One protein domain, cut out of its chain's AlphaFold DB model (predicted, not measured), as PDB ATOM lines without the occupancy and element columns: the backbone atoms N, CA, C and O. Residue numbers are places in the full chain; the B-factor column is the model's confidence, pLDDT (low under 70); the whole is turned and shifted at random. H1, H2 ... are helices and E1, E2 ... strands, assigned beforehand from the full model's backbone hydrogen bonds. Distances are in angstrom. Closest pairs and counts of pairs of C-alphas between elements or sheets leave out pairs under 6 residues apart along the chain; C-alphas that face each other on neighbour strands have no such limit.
ATOM      1  N   HIS A 105     160.783 208.968 265.203       90.19
ATOM      2  CA  HIS A 105     161.570 210.191 265.186       90.19
ATOM      3  C   HIS A 105     162.873 209.984 264.427       90.19
ATOM      4  O   HIS A 105     163.364 208.863 264.265       90.19
ATOM      5  N   PHE A 106     163.430 211.092 263.954       91.50
ATOM      6  CA  PHE A 106     164.812 211.127 263.510       91.50
ATOM      7  C   PHE A 106     165.722 211.190 264.739       91.50
ATOM      8  O   PHE A 106     165.445 211.983 265.640       91.50
ATOM      9  N   LEU A 107     166.776 210.373 264.783       90.00
ATOM     10  CA  LEU A 107     167.675 210.319 265.938       90.00
ATOM     11  C   LEU A 107     168.386 211.663 266.143       90.00
ATOM     12  O   LEU A 107     169.007 212.204 265.224       90.00
ATOM     13  N   THR A 108     168.336 212.169 267.371       87.44
ATOM     14  CA  THR A 108     169.123 213.324 267.820       87.44
ATOM     15  C   THR A 108     170.624 213.046 267.719       87.44
ATOM     16  O   THR A 108     171.049 211.891 267.648       87.44
ATOM     17  N   ASP A 109     171.458 214.088 267.721       81.81
ATOM     18  CA  ASP A 109     172.916 213.902 267.651       81.81
ATOM     19  C   ASP A 109     173.462 213.133 268.872       81.81
ATOM     20  O   ASP A 109     174.331 212.276 268.717       81.81
ATOM     21  N   GLU A 110     172.888 213.349 270.065       85.56
ATOM     22  CA  GLU A 110     173.218 212.590 271.282       85.56
ATOM     23  C   GLU A 110     172.884 211.095 271.141       85.56
ATOM     24  O   GLU A 110     173.710 210.239 271.470       85.56
ATOM     25  N   GLU A 111     171.705 210.763 270.601       88.62
ATOM     26  CA  GLU A 111     171.348 209.378 270.281       88.62
ATOM     27  C   GLU A 111     172.323 208.796 269.253       88.62
ATOM     28  O   GLU A 111     172.918 207.748 269.506       88.62
ATOM     29  N   GLN A 112     172.542 209.485 268.125       85.44
ATOM     30  CA  GLN A 112     173.422 209.027 267.045       85.44
ATOM     31  C   GLN A 112     174.830 208.675 267.540       85.44
ATOM     32  O   GLN A 112     175.386 207.650 267.145       85.44
ATOM     33  N   ASP A 113     175.411 209.504 268.408       79.44
ATOM     34  CA  ASP A 113     176.778 209.314 268.890       79.44
ATOM     35  C   ASP A 113     176.878 208.263 270.015       79.44
ATOM     36  O   ASP A 113     177.953 207.688 270.230       79.44
ATOM     37  N   SER A 114     175.758 207.933 270.677       84.00
ATOM     38  CA  SER A 114     175.664 206.825 271.642       84.00
ATOM     39  C   SER A 114     175.720 205.435 270.981       84.00
ATOM     40  O   SER A 114     176.223 204.477 271.575       84.00
ATOM     41  N   TYR A 115     175.267 205.315 269.729       82.19
ATOM     42  CA  TYR A 115     175.235 204.052 268.992       82.19
ATOM     43  C   TYR A 115     176.557 203.786 268.254       82.19
ATOM     44  O   TYR A 115     176.890 204.412 267.244       82.19
ATOM     45  N   GLN A 116     177.308 202.777 268.711       79.94
ATOM     46  CA  GLN A 116     178.612 202.425 268.133       79.94
ATOM     47  C   GLN A 116     178.550 202.120 266.625       79.94
ATOM     48  O   GLN A 116     179.487 202.468 265.907       79.94
ATOM     49  N   ASN A 117     177.473 201.501 266.127       76.12
ATOM     50  CA  ASN A 117     177.283 201.235 264.697       76.12
ATOM     51  C   ASN A 117     177.133 202.525 263.881       76.12
ATOM     52  O   ASN A 117     177.784 202.638 262.847       76.12
ATOM     53  N   ILE A 118     176.371 203.516 264.360       80.94
ATOM     54  CA  ILE A 118     176.215 204.814 263.682       80.94
ATOM     55  C   ILE A 118     177.550 205.560 263.677       80.94
ATOM     56  O   ILE A 118     177.983 206.056 262.638       80.94
ATOM     57  N   ARG A 119     178.260 205.581 264.813       76.19
ATOM     58  CA  ARG A 119     179.586 206.207 264.901       76.19
ATOM     59  C   ARG A 119     180.594 205.556 263.949       76.19
ATOM     60  O   ARG A 119     181.327 206.262 263.262       76.19
ATOM     61  N   LEU A 120     180.614 204.223 263.867       74.25
ATOM     62  CA  LEU A 120     181.450 203.493 262.906       74.25
ATOM     63  C   LEU A 120     181.016 203.746 261.456       74.25
ATOM     64  O   LEU A 120     181.879 203.880 260.592       74.25
ATOM     65  N   TYR A 121     179.714 203.863 261.186       73.19
ATOM     66  CA  TYR A 121     179.175 204.196 259.867       73.19
ATOM     67  C   TYR A 121     179.652 205.587 259.414       73.19
ATOM     68  O   TYR A 121     180.288 205.686 258.365       73.19
ATOM     69  N   LYS A 122     179.478 206.621 260.258       76.00
ATOM     70  CA  LYS A 122     180.005 207.991 260.066       76.00
ATOM     71  C   LYS A 122     181.529 208.010 259.814       76.00
ATOM     72  O   LYS A 122     182.006 208.734 258.942       76.00
ATOM     73  N   GLN A 123     182.295 207.198 260.554       69.88
ATOM     74  CA  GLN A 123     183.765 207.117 260.460       69.88
ATOM     75  C   GLN A 123     184.285 206.294 259.269       69.88
ATOM     76  O   GLN A 123     185.422 206.491 258.823       69.88
ATOM     77  N   SER A 124     183.490 205.353 258.761       59.41
ATOM     78  CA  SER A 124     183.840 204.551 257.592       59.41
ATOM     79  C   SER A 124     183.872 205.418 256.324       59.41
ATOM     80  O   SER A 124     183.186 206.431 256.224       59.41
ATOM     81  N   ARG A 125     184.661 205.027 255.313       51.00
ATOM     82  CA  ARG A 125     184.794 205.806 254.061       51.00
ATOM     83  C   ARG A 125     183.513 205.865 253.204       51.00
ATOM     84  O   ARG A 125     183.527 206.554 252.192       51.00
ATOM     85  N   TYR A 126     182.416 205.226 253.618       47.78
ATOM     86  CA  TYR A 126     181.160 205.089 252.864       47.78
ATOM     87  C   TYR A 126     180.373 206.387 252.606       47.78
ATOM     88  O   TYR A 126     179.346 206.346 251.931       47.78
ATOM     89  N   ALA A 127     180.891 207.555 253.000       44.41
ATOM     90  CA  ALA A 127     180.492 208.828 252.391       44.41
ATOM     91  C   ALA A 127     180.604 208.801 250.847       44.41
ATOM     92  O   ALA A 127     179.869 209.508 250.162       44.41
ATOM     93  N   THR A 128     181.471 207.952 250.281       42.75
ATOM     94  CA  THR A 128     181.584 207.728 248.831       42.75
ATOM     95  C   THR A 128     180.317 207.169 248.175       42.75
ATOM     96  O   THR A 128     180.073 207.453 246.995       42.75
ATOM     97  N   ASP A 129     179.441 206.494 248.932       47.59
ATOM     98  CA  ASP A 129     178.181 205.963 248.401       47.59
ATOM     99  C   ASP A 129     177.021 206.970 248.348       47.59
ATOM    100  O   ASP A 129     175.918 206.640 247.907       47.59
ATOM    101  N   LEU A 130     177.307 208.249 248.634       46.94
ATOM    102  CA  LEU A 130     176.454 209.372 248.227       46.94
ATOM    103  C   LEU A 130     176.221 209.407 246.697       46.94
ATOM    104  O   LEU A 130     175.187 209.888 246.235       46.94
ATOM    105  N   SER A 131     177.126 208.812 245.909       41.34
ATOM    106  CA  SER A 131     176.988 208.628 244.453       41.34
ATOM    107  C   SER A 131     175.995 207.523 244.049       41.34
ATOM    108  O   SER A 131     175.275 207.674 243.062       41.34
ATOM    109  N   LYS A 132     175.855 206.439 244.830       45.62
ATOM    110  CA  LYS A 132     174.735 205.488 244.670       45.62
ATOM    111  C   LYS A 132     173.442 206.002 245.304       45.62
ATOM    112  O   LYS A 132     172.393 205.404 245.080       45.62
ATOM    113  N   LEU A 133     173.492 207.106 246.043       50.56
ATOM    114  CA  LEU A 133     172.347 207.735 246.696       50.56
ATOM    115  C   LEU A 133     171.697 208.881 245.923       50.56
ATOM    116  O   LEU A 133     170.774 209.497 246.436       50.56
ATOM    117  N   SER A 134     172.095 209.111 244.676       48.47
ATOM    118  CA  SER A 134     171.258 209.828 243.717       48.47
ATOM    119  C   SER A 134     171.184 209.073 242.397       48.47
ATOM    120  O   SER A 134     172.086 208.305 242.044       48.47
ATOM    121  N   GLU A 135     170.091 209.243 241.660       46.81
ATOM    122  CA  GLU A 135     170.171 209.061 240.211       46.81
ATOM    123  C   GLU A 135     171.123 210.138 239.679       46.81
ATOM    124  O   GLU A 135     171.063 211.278 240.128       46.81
ATOM    125  N   GLU A 136     172.013 209.802 238.742       46.91
ATOM    126  CA  GLU A 136     173.131 210.680 238.338       46.91
ATOM    127  C   GLU A 136     172.683 212.031 237.729       46.91
ATOM    128  O   GLU A 136     173.501 212.925 237.526       46.91
ATOM    129  N   ALA A 137     171.379 212.190 237.473       45.00
ATOM    130  CA  ALA A 137     170.727 213.413 237.012       45.00
ATOM    131  C   ALA A 137     170.031 214.245 238.119       45.00
ATOM    132  O   ALA A 137     169.692 215.400 237.868       45.00
ATOM    133  N   ASP A 138     169.794 213.701 239.320       51.31
ATOM    134  CA  ASP A 138     169.003 214.349 240.380       51.31
ATOM    135  C   ASP A 138     169.563 214.046 241.782       51.31
ATOM    136  O   ASP A 138     169.209 213.048 242.417       51.31
ATOM    137  N   LYS A 139     170.398 214.967 242.295       54.66
ATOM    138  CA  LYS A 139     171.018 214.909 243.635       54.66
ATOM    139  C   LYS A 139     170.008 214.836 244.804       54.66
ATOM    140  O   LYS A 139     170.444 214.692 245.943       54.66
ATOM    141  N   THR A 140     168.693 214.944 244.566       58.94
ATOM    142  CA  THR A 140     167.669 215.040 245.626       58.94
ATOM    143  C   THR A 140     166.956 213.729 245.990       58.94
ATOM    144  O   THR A 140     166.168 213.712 246.942       58.94
ATOM    145  N   LYS A 141     167.222 212.621 245.277       62.81
ATOM    146  CA  LYS A 141     166.472 211.350 245.403       62.81
ATOM    147  C   LYS A 141     167.329 210.144 245.788       62.81
ATOM    148  O   LYS A 141     168.114 209.656 244.980       62.81
ATOM    149  N   LEU A 142     167.077 209.569 246.965       71.31
ATOM    150  CA  LEU A 142     167.786 208.374 247.437       71.31
ATOM    151  C   LEU A 142     167.358 207.083 246.709       71.31
ATOM    152  O   LEU A 142     166.169 206.759 246.656       71.31
ATOM    153  N   LYS A 143     168.327 206.275 246.242       75.94
ATOM    154  CA  LYS A 143     168.078 204.874 245.828       75.94
ATOM    155  C   LYS A 143     167.787 203.991 247.046       75.94
ATOM    156  O   LYS A 143     168.225 204.283 248.159       75.94
ATOM    157  N   ASN A 144     167.114 202.858 246.822       83.19
ATOM    158  CA  ASN A 144     166.645 201.959 247.885       83.19
ATOM    159  C   ASN A 144     167.723 201.547 248.907       83.19
ATOM    160  O   ASN A 144     167.403 201.470 250.091       83.19
ATOM    161  N   GLN A 145     168.984 201.339 248.498       79.19
ATOM    162  CA  GLN A 145     170.051 200.965 249.440       79.19
ATOM    163  C   GLN A 145     170.250 202.019 250.532       79.19
ATOM    164  O   GLN A 145     170.192 201.689 251.706       79.19
ATOM    165  N   GLY A 146     170.453 203.288 250.181       78.25
ATOM    166  CA  GLY A 146     170.678 204.304 251.207       78.25
ATOM    167  C   GLY A 146     169.399 204.923 251.768       78.25
ATOM    168  O   GLY A 146     169.454 205.481 252.857       78.25
ATOM    169  N   LYS A 147     168.225 204.734 251.137       84.94
ATOM    170  CA  LYS A 147     166.957 204.854 251.882       84.94
ATOM    171  C   LYS A 147     166.969 203.912 253.088       84.94
ATOM    172  O   LYS A 147     166.673 204.341 254.196       84.94
ATOM    173  N   LYS A 148     167.358 202.649 252.874       85.50
ATOM    174  CA  LYS A 148     167.519 201.670 253.951       85.50
ATOM    175  C   LYS A 148     168.592 202.111 254.953       85.50
ATOM    176  O   LYS A 148     168.296 202.087 256.136       85.50
ATOM    177  N   GLU A 149     169.764 202.591 254.526       81.56
ATOM    178  CA  GLU A 149     170.785 203.098 255.472       81.56
ATOM    179  C   GLU A 149     170.264 204.241 256.363       81.56
ATOM    180  O   GLU A 149     170.563 204.261 257.557       81.56
ATOM    181  N   ILE A 150     169.462 205.170 255.819       86.31
ATOM    182  CA  ILE A 150     168.812 206.224 256.614       86.31
ATOM    183  C   ILE A 150     167.816 205.627 257.614       86.31
ATOM    184  O   ILE A 150     167.862 205.966 258.794       86.31
ATOM    185  N   LEU A 151     166.942 204.721 257.172       89.12
ATOM    186  CA  LEU A 151     165.925 204.115 258.036       89.12
ATOM    187  C   LEU A 151     166.537 203.207 259.117       89.12
ATOM    188  O   LEU A 151     166.031 203.172 260.235       89.12
ATOM    189  N   ASP A 152     167.612 202.479 258.810       85.50
ATOM    190  CA  ASP A 152     168.263 201.522 259.715       85.50
ATOM    191  C   ASP A 152     169.236 202.172 260.702       85.50
ATOM    192  O   ASP A 152     169.362 201.673 261.819       85.50
ATOM    193  N   ASN A 153     169.877 203.291 260.341       84.62
ATOM    194  CA  ASN A 153     170.863 203.942 261.209       84.62
ATOM    195  C   ASN A 153     170.409 205.285 261.794       84.62
ATOM    196  O   ASN A 153     171.001 205.706 262.774       84.62
ATOM    197  N   PHE A 154     169.415 205.985 261.236       88.75
ATOM    198  CA  PHE A 154     169.112 207.370 261.641       88.75
ATOM    199  C   PHE A 154     167.641 207.633 261.999       88.75
ATOM    200  O   PHE A 154     167.297 208.748 262.392       88.75
ATOM    201  N   VAL A 155     166.766 206.629 261.899       91.31
ATOM    202  CA  VAL A 155     165.329 206.767 262.186       91.31
ATOM    203  C   VAL A 155     164.850 205.663 263.127       91.31
ATOM    204  O   VAL A 155     164.982 204.468 262.842       91.31
ATOM    205  N   THR A 156     164.203 206.063 264.218       91.75
ATOM    206  CA  THR A 156     163.392 205.150 265.026       91.75
ATOM    207  C   THR A 156     162.017 205.019 264.383       91.75
ATOM    208  O   THR A 156     161.356 206.016 264.092       91.75
ATOM    209  N   LEU A 157     161.586 203.777 264.160       92.62
ATOM    210  CA  LEU A 157     160.294 203.433 263.571       92.62
ATOM    211  C   LEU A 157     159.509 202.551 264.537       92.62
ATOM    212  O   LEU A 157     160.006 201.506 264.961       92.62
ATOM    213  N   GLY A 158     158.278 202.954 264.835       91.88
ATOM    214  CA  GLY A 158     157.306 202.156 265.565       91.88
ATOM    215  C   GLY A 158     156.838 200.929 264.779       91.88
ATOM    216  O   GLY A 158     157.048 200.801 263.571       91.88
ATOM    217  N   THR A 159     156.185 200.009 265.482       90.88
ATOM    218  CA  THR A 159     155.798 198.681 264.978       90.88
ATOM    219  C   THR A 159     154.793 198.690 263.822       90.88
ATOM    220  O   THR A 159     154.632 197.664 263.163       90.88
ATOM    221  N   MET A 160     154.126 199.817 263.552       90.19
ATOM    222  CA  MET A 160     153.153 199.966 262.459       90.19
ATOM    223  C   MET A 160     153.793 200.284 261.099       90.19
ATOM    224  O   MET A 160     153.120 200.182 260.066       90.19
ATOM    225  N   TYR A 161     155.079 200.646 261.068       93.19
ATOM    226  CA  TYR A 161     155.820 200.864 259.827       93.19
ATOM    227  C   TYR A 161     156.731 199.676 259.518       93.19
ATOM    228  O   TYR A 161     157.371 199.119 260.408       93.19
ATOM    229  N   ASP A 162     156.854 199.325 258.237       91.69
ATOM    230  CA  ASP A 162     157.898 198.400 257.797       91.69
ATOM    231  C   ASP A 162     159.165 199.128 257.320       91.69
ATOM    232  O   ASP A 162     159.157 200.310 256.969       91.69
ATOM    233  N   ARG A 163     160.278 198.390 257.314       90.00
ATOM    234  CA  ARG A 163     161.605 198.861 256.890       90.00
ATOM    235  C   ARG A 163     161.893 198.605 255.400       90.00
ATOM    236  O   ARG A 163     163.050 198.684 254.998       90.00
ATOM    237  N   ASN A 164     160.897 198.279 254.562       92.94
ATOM    238  CA  ASN A 164     161.149 198.116 253.124       92.94
ATOM    239  C   ASN A 164     161.362 199.505 252.485       92.94
ATOM    240  O   ASN A 164     160.404 200.276 252.429       92.94
ATOM    241  N   PRO A 165     162.553 199.841 251.948       89.31
ATOM    242  CA  PRO A 165     162.837 201.164 251.383       89.31
ATOM    243  C   PRO A 165     161.936 201.573 250.203       89.31
ATOM    244  O   PRO A 165     161.859 202.758 249.878       89.31
ATOM    245  N   GLU A 166     161.237 200.636 249.560       91.38
ATOM    246  CA  GLU A 166     160.247 200.934 248.514       91.38
ATOM    247  C   GLU A 166     158.990 201.615 249.066       91.38
ATOM    248  O   GLU A 166     158.388 202.444 248.388       91.38
ATOM    249  N   ASN A 167     158.641 201.337 250.324       94.88
ATOM    250  CA  ASN A 167     157.508 201.946 251.019       94.88
ATOM    251  C   ASN A 167     157.808 203.361 251.542       94.88
ATOM    252  O   ASN A 167     156.944 203.967 252.176       94.88
ATOM    253  N   TRP A 168     159.002 203.900 251.268       92.50
ATOM    254  CA  TRP A 168     159.454 205.203 251.747       92.50
ATOM    255  C   TRP A 168     159.889 206.133 250.612       92.50
ATOM    256  O   TRP A 168     160.643 205.766 249.708       92.50
ATOM    257  N   GLU A 169     159.463 207.383 250.712       90.12
ATOM    258  CA  GLU A 169     159.980 208.528 249.977       90.12
ATOM    259  C   GLU A 169     160.900 209.311 250.923       90.12
ATOM    260  O   GLU A 169     160.474 209.745 251.994       90.12
ATOM    261  N   ILE A 170     162.174 209.455 250.553       88.44
ATOM    262  CA  ILE A 170     163.156 210.246 251.304       88.44
ATOM    263  C   ILE A 170     163.744 211.269 250.346       88.44
ATOM    264  O   ILE A 170     164.373 210.897 249.351       88.44
ATOM    265  N   LYS A 171     163.513 212.547 250.649       85.75
ATOM    266  CA  LYS A 171     163.970 213.679 249.846       85.75
ATOM    267  C   LYS A 171     165.157 214.350 250.520       85.75
ATOM    268  O   LYS A 171     165.131 214.606 251.721       85.75
ATOM    269  N   VAL A 172     166.172 214.672 249.731       81.69
ATOM    270  CA  VAL A 172     167.408 215.321 250.178       81.69
ATOM    271  C   VAL A 172     167.584 216.647 249.451       81.69
ATOM    272  O   VAL A 172     167.369 216.719 248.247       81.69
ATOM    273  N   SER A 173     167.963 217.707 250.161       81.12
ATOM    274  CA  SER A 173     168.278 219.012 249.554       81.12
ATOM    275  C   SER A 173     169.766 219.207 249.304       81.12
ATOM    276  O   SER A 173     170.143 219.933 248.385       81.12
ATOM    277  N   ASN A 174     170.621 218.562 250.099       75.62
ATOM    278  CA  ASN A 174     172.068 218.687 249.993       75.62
ATOM    279  C   ASN A 174     172.766 217.378 250.375       75.62
ATOM    280  O   ASN A 174     172.384 216.728 251.343       75.62
ATOM    281  N   ALA A 175     173.823 217.027 249.651       74.69
ATOM    282  CA  ALA A 175     174.719 215.924 249.970       74.69
ATOM    283  C   ALA A 175     176.129 216.291 249.498       74.69
ATOM    284  O   ALA A 175     176.352 216.501 248.304       74.69
ATOM    285  N   SER A 176     177.080 216.372 250.429       72.12
ATOM    286  CA  SER A 176     178.455 216.774 250.140       72.12
ATOM    287  C   SER A 176     179.456 215.831 250.795       72.12
ATOM    288  O   SER A 176     179.676 215.839 252.007       72.12
ATOM    289  N   ILE A 177     180.132 215.071 249.939       70.00
ATOM    290  CA  ILE A 177     181.317 214.266 250.258       70.00
ATOM    291  C   ILE A 177     182.492 215.113 250.780       70.00
ATOM    292  O   ILE A 177     183.371 214.603 251.469       70.00
ATOM    293  N   TYR A 178     182.518 216.410 250.460       70.69
ATOM    294  CA  TYR A 178     183.615 217.303 250.826       70.69
ATOM    295  C   TYR A 178     183.447 217.908 252.225       70.69
ATOM    296  O   TYR A 178     184.441 218.060 252.932       70.69
ATOM    297  N   THR A 179     182.207 218.211 252.635       71.00
ATOM    298  CA  THR A 179     181.892 218.700 253.993       71.00
ATOM    299  C   THR A 179     181.456 217.589 254.948       71.00
ATOM    300  O   THR A 179     181.399 217.825 256.150       71.00
ATOM    301  N   GLY A 180     181.169 216.382 254.446       73.69
ATOM    302  CA  GLY A 180     180.776 215.245 255.282       73.69
ATOM    303  C   GLY A 180     179.364 215.397 255.845       73.69
ATOM    304  O   GLY A 180     179.128 215.099 257.018       73.69
ATOM    305  N   GLN A 181     178.444 215.909 255.022       79.38
ATOM    306  CA  GLN A 181     177.084 216.269 255.426       79.38
ATOM    307  C   GLN A 181     176.032 215.855 254.392       79.38
ATOM    308  O   GLN A 181     176.269 215.913 253.182       79.38
ATOM    309  N   ILE A 182     174.844 215.502 254.884       80.88
ATOM    310  CA  ILE A 182     173.631 215.276 254.087       80.88
ATOM    311  C   ILE A 182     172.429 215.921 254.788       80.88
ATOM    312  O   ILE A 182     172.260 215.762 255.994       80.88
ATOM    313  N   THR A 183     171.596 216.646 254.044       86.44
ATOM    314  CA  THR A 183     170.399 217.332 254.553       86.44
ATOM    315  C   THR A 183     169.145 216.680 253.983       86.44
ATOM    316  O   THR A 183     168.897 216.735 252.777       86.44
ATOM    317  N   ILE A 184     168.356 216.056 254.854       87.62
ATOM    318  CA  ILE A 184     167.104 215.372 254.523       87.62
ATOM    319  C   ILE A 184     165.945 216.345 254.721       87.62
ATOM    320  O   ILE A 184     165.680 216.760 255.844       87.62
ATOM    321  N   ASP A 185     165.240 216.683 253.640       87.62
ATOM    322  CA  ASP A 185     164.070 217.572 253.655       87.62
ATOM    323  C   ASP A 185     162.850 216.898 254.294       87.62
ATOM    324  O   ASP A 185     162.093 217.530 255.031       87.62
ATOM    325  N   SER A 186     162.627 215.623 253.955       89.94
ATOM    326  CA  SER A 186     161.481 214.847 254.420       89.94
ATOM    327  C   SER A 186     161.716 213.337 254.332       89.94
ATOM    328  O   SER A 186     162.448 212.838 253.474       89.94
ATOM    329  N   ILE A 187     161.040 212.609 255.224       92.50
ATOM    330  CA  ILE A 187     160.900 211.149 255.218       92.50
ATOM    331  C   ILE A 187     159.409 210.856 255.320       92.50
ATOM    332  O   ILE A 187     158.767 211.250 256.301       92.50
ATOM    333  N   LYS A 188     158.865 210.193 254.301       93.50
ATOM    334  CA  LYS A 188     157.436 209.928 254.153       93.50
ATOM    335  C   LYS A 188     157.174 208.467 253.799       93.50
ATOM    336  O   LYS A 188     157.737 207.935 252.848       93.50
ATOM    337  N   TYR A 189     156.275 207.837 254.536       94.88
ATOM    338  CA  TYR A 189     155.738 206.514 254.268       94.88
ATOM    339  C   TYR A 189     154.682 206.608 253.161       94.88
ATOM    340  O   TYR A 189     153.680 207.317 253.286       94.88
ATOM    341  N   ILE A 190     154.928 205.911 252.054       93.38
ATOM    342  CA  ILE A 190     154.135 205.962 250.815       93.38
ATOM    343  C   ILE A 190     153.495 204.614 250.456       93.38
ATOM    344  O   ILE A 190     152.941 204.469 249.367       93.38
ATOM    345  N   LYS A 191     153.555 203.633 251.364       93.75
ATOM    346  CA  LYS A 191     152.978 202.297 251.176       93.75
ATOM    347  C   LYS A 191     151.514 202.366 250.725       93.75
ATOM    348  O   LYS A 191     150.682 203.022 251.352       93.75
ATOM    349  N   THR A 192     151.196 201.646 249.655       88.62
ATOM    350  CA  THR A 192     149.829 201.487 249.149       88.62
ATOM    351  C   THR A 192     149.114 200.327 249.852       88.62
ATOM    352  O   THR A 192     149.746 199.453 250.445       88.62
ATOM    353  N   GLY A 193     147.777 200.327 249.835       85.12
ATOM    354  CA  GLY A 193     146.981 199.285 250.502       85.12
ATOM    355  C   GLY A 193     146.958 199.365 252.035       85.12
ATOM    356  O   GLY A 193     146.586 198.393 252.689       85.12
ATOM    357  N   LEU A 194     147.346 200.503 252.622       85.56
ATOM    358  CA  LEU A 194     147.127 200.771 254.045       85.56
ATOM    359  C   LEU A 194     145.617 200.842 254.355       85.56
ATOM    360  O   LEU A 194     144.855 201.329 253.516       85.56
ATOM    361  N   PRO A 195     145.166 200.412 255.548       81.06
ATOM    362  CA  PRO A 195     143.784 200.609 255.978       81.06
ATOM    363  C   PRO A 195     143.394 202.093 255.973       81.06
ATOM    364  O   PRO A 195     144.198 202.944 256.351       81.06
ATOM    365  N   ASN A 196     142.127 202.401 255.671       75.25
ATOM    366  CA  ASN A 196     141.581 203.771 255.742       75.25
ATOM    367  C   ASN A 196     141.685 204.406 257.148       75.25
ATOM    368  O   ASN A 196     141.476 205.604 257.306       75.25
ATOM    369  N   THR A 197     141.986 203.604 258.171       73.81
ATOM    370  CA  THR A 197     142.202 204.017 259.562       73.81
ATOM    371  C   THR A 197     143.658 204.374 259.889       73.81
ATOM    372  O   THR A 197     143.942 204.767 261.024       73.81
ATOM    373  N   PHE A 198     144.589 204.274 258.931       84.06
ATOM    374  CA  PHE A 198     145.975 204.724 259.104       84.06
ATOM    375  C   PHE A 198     146.019 206.260 259.294       84.06
ATOM    376  O   PHE A 198     145.326 206.977 258.572       84.06
ATOM    377  N   PRO A 199     146.797 206.813 260.244       85.06
ATOM    378  CA  PRO A 199     146.882 208.261 260.438       85.06
ATOM    379  C   PRO A 199     147.667 208.944 259.307       85.06
ATOM    380  O   PRO A 199     148.865 208.713 259.143       85.06
ATOM    381  N   GLU A 200     147.019 209.819 258.533       85.00
ATOM    382  CA  GLU A 200     147.685 210.546 257.440       85.00
ATOM    383  C   GLU A 200     148.805 211.467 257.958       85.00
ATOM    384  O   GLU A 200     149.870 211.573 257.351       85.00
ATOM    385  N   ASP A 201     148.605 212.067 259.135       84.50
ATOM    386  CA  ASP A 201     149.561 212.926 259.842       84.50
ATOM    387  C   ASP A 201     150.840 212.197 260.289       84.50
ATOM    388  O   ASP A 201     151.871 212.851 260.495       84.50
ATOM    389  N   ARG A 202     150.770 210.861 260.401       88.19
ATOM    390  CA  ARG A 202     151.867 209.957 260.777       88.19
ATOM    391  C   ARG A 202     152.592 209.347 259.580       88.19
ATOM    392  O   ARG A 202     153.631 208.726 259.760       88.19
ATOM    393  N   LYS A 203     152.131 209.575 258.344       90.50
ATOM    394  CA  LYS A 203     152.917 209.181 257.163       90.50
ATOM    395  C   LYS A 203     154.221 209.967 257.035       90.50
ATOM    396  O   LYS A 203     155.153 209.451 256.439       90.50
ATOM    397  N   THR A 204     154.320 211.184 257.570       91.00
ATOM    398  CA  THR A 204     155.524 212.024 257.437       91.00
ATOM    399  C   THR A 204     156.245 212.162 258.775       91.00
ATOM    400  O   THR A 204     155.763 212.870 259.659       91.00
ATOM    401  N   ILE A 205     157.420 211.535 258.886       87.88
ATOM    402  CA  ILE A 205     158.276 211.567 260.086       87.88
ATOM    403  C   ILE A 205     159.016 212.904 260.171       87.88
ATOM    404  O   ILE A 205     158.961 213.590 261.188       87.88
ATOM    405  N   ILE A 206     159.680 213.300 259.081       87.06
ATOM    406  CA  ILE A 206     160.415 214.566 258.999       87.06
ATOM    407  C   ILE A 206     159.576 215.591 258.237       87.06
ATOM    408  O   ILE A 206     159.288 215.404 257.055       87.06
ATOM    409  N   LYS A 207     159.203 216.676 258.927       82.25
ATOM    410  CA  LYS A 207     158.402 217.800 258.400       82.25
ATOM    411  C   LYS A 207     159.235 219.061 258.112       82.25
ATOM    412  O   LYS A 207     158.688 220.068 257.671       82.25
ATOM    413  N   SER A 208     160.535 219.048 258.400       84.31
ATOM    414  CA  SER A 208     161.462 220.173 258.201       84.31
ATOM    415  C   SER A 208     162.889 219.645 258.025       84.31
ATOM    416  O   SER A 208     163.181 218.606 258.613       84.31
ATOM    417  N   PRO A 209     163.777 220.320 257.271       88.88
ATOM    418  CA  PRO A 209     165.090 219.770 256.947       88.88
ATOM    419  C   PRO A 209     165.952 219.423 258.169       88.88
ATOM    420  O   PRO A 209     166.102 220.240 259.077       88.88
ATOM    421  N   VAL A 210     166.563 218.235 258.157       90.25
ATOM    422  CA  VAL A 210     167.509 217.759 259.180       90.25
ATOM    423  C   VAL A 210     168.852 217.442 258.528       90.25
ATOM    424  O   VAL A 210     168.904 216.713 257.538       90.25
ATOM    425  N   THR A 211     169.946 217.974 259.075       87.38
ATOM    426  CA  THR A 211     171.304 217.747 258.558       87.38
ATOM    427  C   THR A 211     172.051 216.734 259.411       87.38
ATOM    428  O   THR A 211     172.338 216.994 260.573       87.38
ATOM    429  N   ILE A 212     172.443 215.619 258.802       83.06
ATOM    430  CA  ILE A 212     173.334 214.628 259.400       83.06
ATOM    431  C   ILE A 212     174.776 215.060 259.132       83.06
ATOM    432  O   ILE A 212     175.160 215.259 257.976       83.06
ATOM    433  N   SER A 213     175.570 215.188 260.193       79.25
ATOM    434  CA  SER A 213     176.979 215.598 260.138       79.25
ATOM    435  C   SER A 213     177.916 214.526 260.705       79.25
ATOM    436  O   SER A 213     177.488 213.561 261.341       79.25
ATOM    437  N   GLY A 214     179.221 214.717 260.490       73.25
ATOM    438  CA  GLY A 214     180.273 213.861 261.041       73.25
ATOM    439  C   GLY A 214     180.691 212.704 260.134       73.25
ATOM    440  O   GLY A 214     181.454 211.845 260.572       73.25
ATOM    441  N   PHE A 215     180.231 212.671 258.877       76.00
ATOM    442  CA  PHE A 215     180.791 211.749 257.892       76.00
ATOM    443  C   PHE A 215     182.236 212.127 257.577       76.00
ATOM    444  O   PHE A 215     182.565 213.307 257.442       76.00
ATOM    445  N   LYS A 216     183.097 211.122 257.418       68.50
ATOM    446  CA  LYS A 216     184.511 211.334 257.114       68.50
ATOM    447  C   LYS A 216     184.710 212.170 255.841       68.50
ATOM    448  O   LYS A 216     184.357 211.734 254.744       68.50
ATOM    449  N   ILE A 217     185.346 213.334 255.987       68.75
ATOM    450  CA  ILE A 217     185.615 214.250 254.875       68.75
ATOM    451  C   ILE A 217     186.826 213.817 254.051       68.75
ATOM    452  O   ILE A 217     187.792 213.226 254.542       68.75
ATOM    453  N   ILE A 218     186.780 214.143 252.762       64.75
ATOM    454  CA  ILE A 218     187.826 213.792 251.797       64.75
ATOM    455  C   ILE A 218     189.171 214.420 252.181       64.75
ATOM    456  O   ILE A 218     190.187 213.724 252.251       64.75
TER     457      ILE A 218
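Overview. This is residues 105 to 218 of the 575 residues of an uncharacterized protein of Mycoplasma iowae 695 (UniProt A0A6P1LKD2). A long, twisted hairpin, E2 and E3, makes the main wall, with the short strands E4 and E5 one after the other along the far side of E3 and the helix H4 crossing one face. H1 and H2 make a corner off this sheet, H3 only grazes it, and E1 pairs with the first printed residues. The printed part has 114 residues, with four named helices and then five named strands along the chain, class mixed; the branched sheet is antiparallel, and E2 E3 E4 form a meander, each strand the antiparallel neighbour of the one before. It is compact, with a radius of gyration of the C-alphas of 14.2 A and spans of 47 by 36 by 22 A.

Arrangement. Start at residues 105 to 106, which pair antiparallel with residues 155 to 156 of E1, residues 155 to 157; E1 pairs with no named strand. H1, residues 109 to 114, and H2, residues 116 to 123, only just touch, and only at the corner, with 3 pairs of C-alphas within 8 A, the closest Asp 113 and Arg 119 at 5.8 A. H3, residues 125 to 130, only grazes the sheet with residues 127 to 130. H4, residues 144 to 153, is on the sheet at a height of 6.7 A. Every O i to N i+4 pair is within hydrogen-bond range in H1, H2 and H4; H3 has 0 of 2, but 3 of 3 O i to N i+3 pairs. E2, residues 168 to 176, and E3, residues 181 to 189, form a hairpin, with N 171 and O 186 at 3.0 A. H4 lies only just over E3, with 3 of its C-alphas falling on it, and runs across the strands at 65 degrees to E3 on the local plane. On the other side of E3 from E2 look for E4, residues 204 to 206, with N 205 and O 187 at 2.9 A, and E5, residues 210 to 212, with N 184 and O 210 at 2.8 A.

Along the chain. Find C-alpha 109 at (172.916, 213.902, 267.651), where H1 begins; it runs 8.6 A, H2 10.4 A, H3 10.8 A and H4 14.1 A. E1 runs 6.2 A. From C-alpha 168 at (159.454, 205.203, 251.747), E2 runs 22.3 A and bends by 70 degrees at residue 173; E3 runs 23.5 A and bends by 58 degrees at residue 185. E4 runs 5.7 A, and E5 6.6 A to C-alpha 212 at (173.334, 214.628, 259.400).

Size, cuts and confidence. The two C-alphas farthest apart, Asn 196 and Ile 218, are 47.5 A apart. The printed part has no cut; its long links are H3 to H4 and E3 to E4. Confidence is under 70 at residues 123 to 141 and 216 to 218.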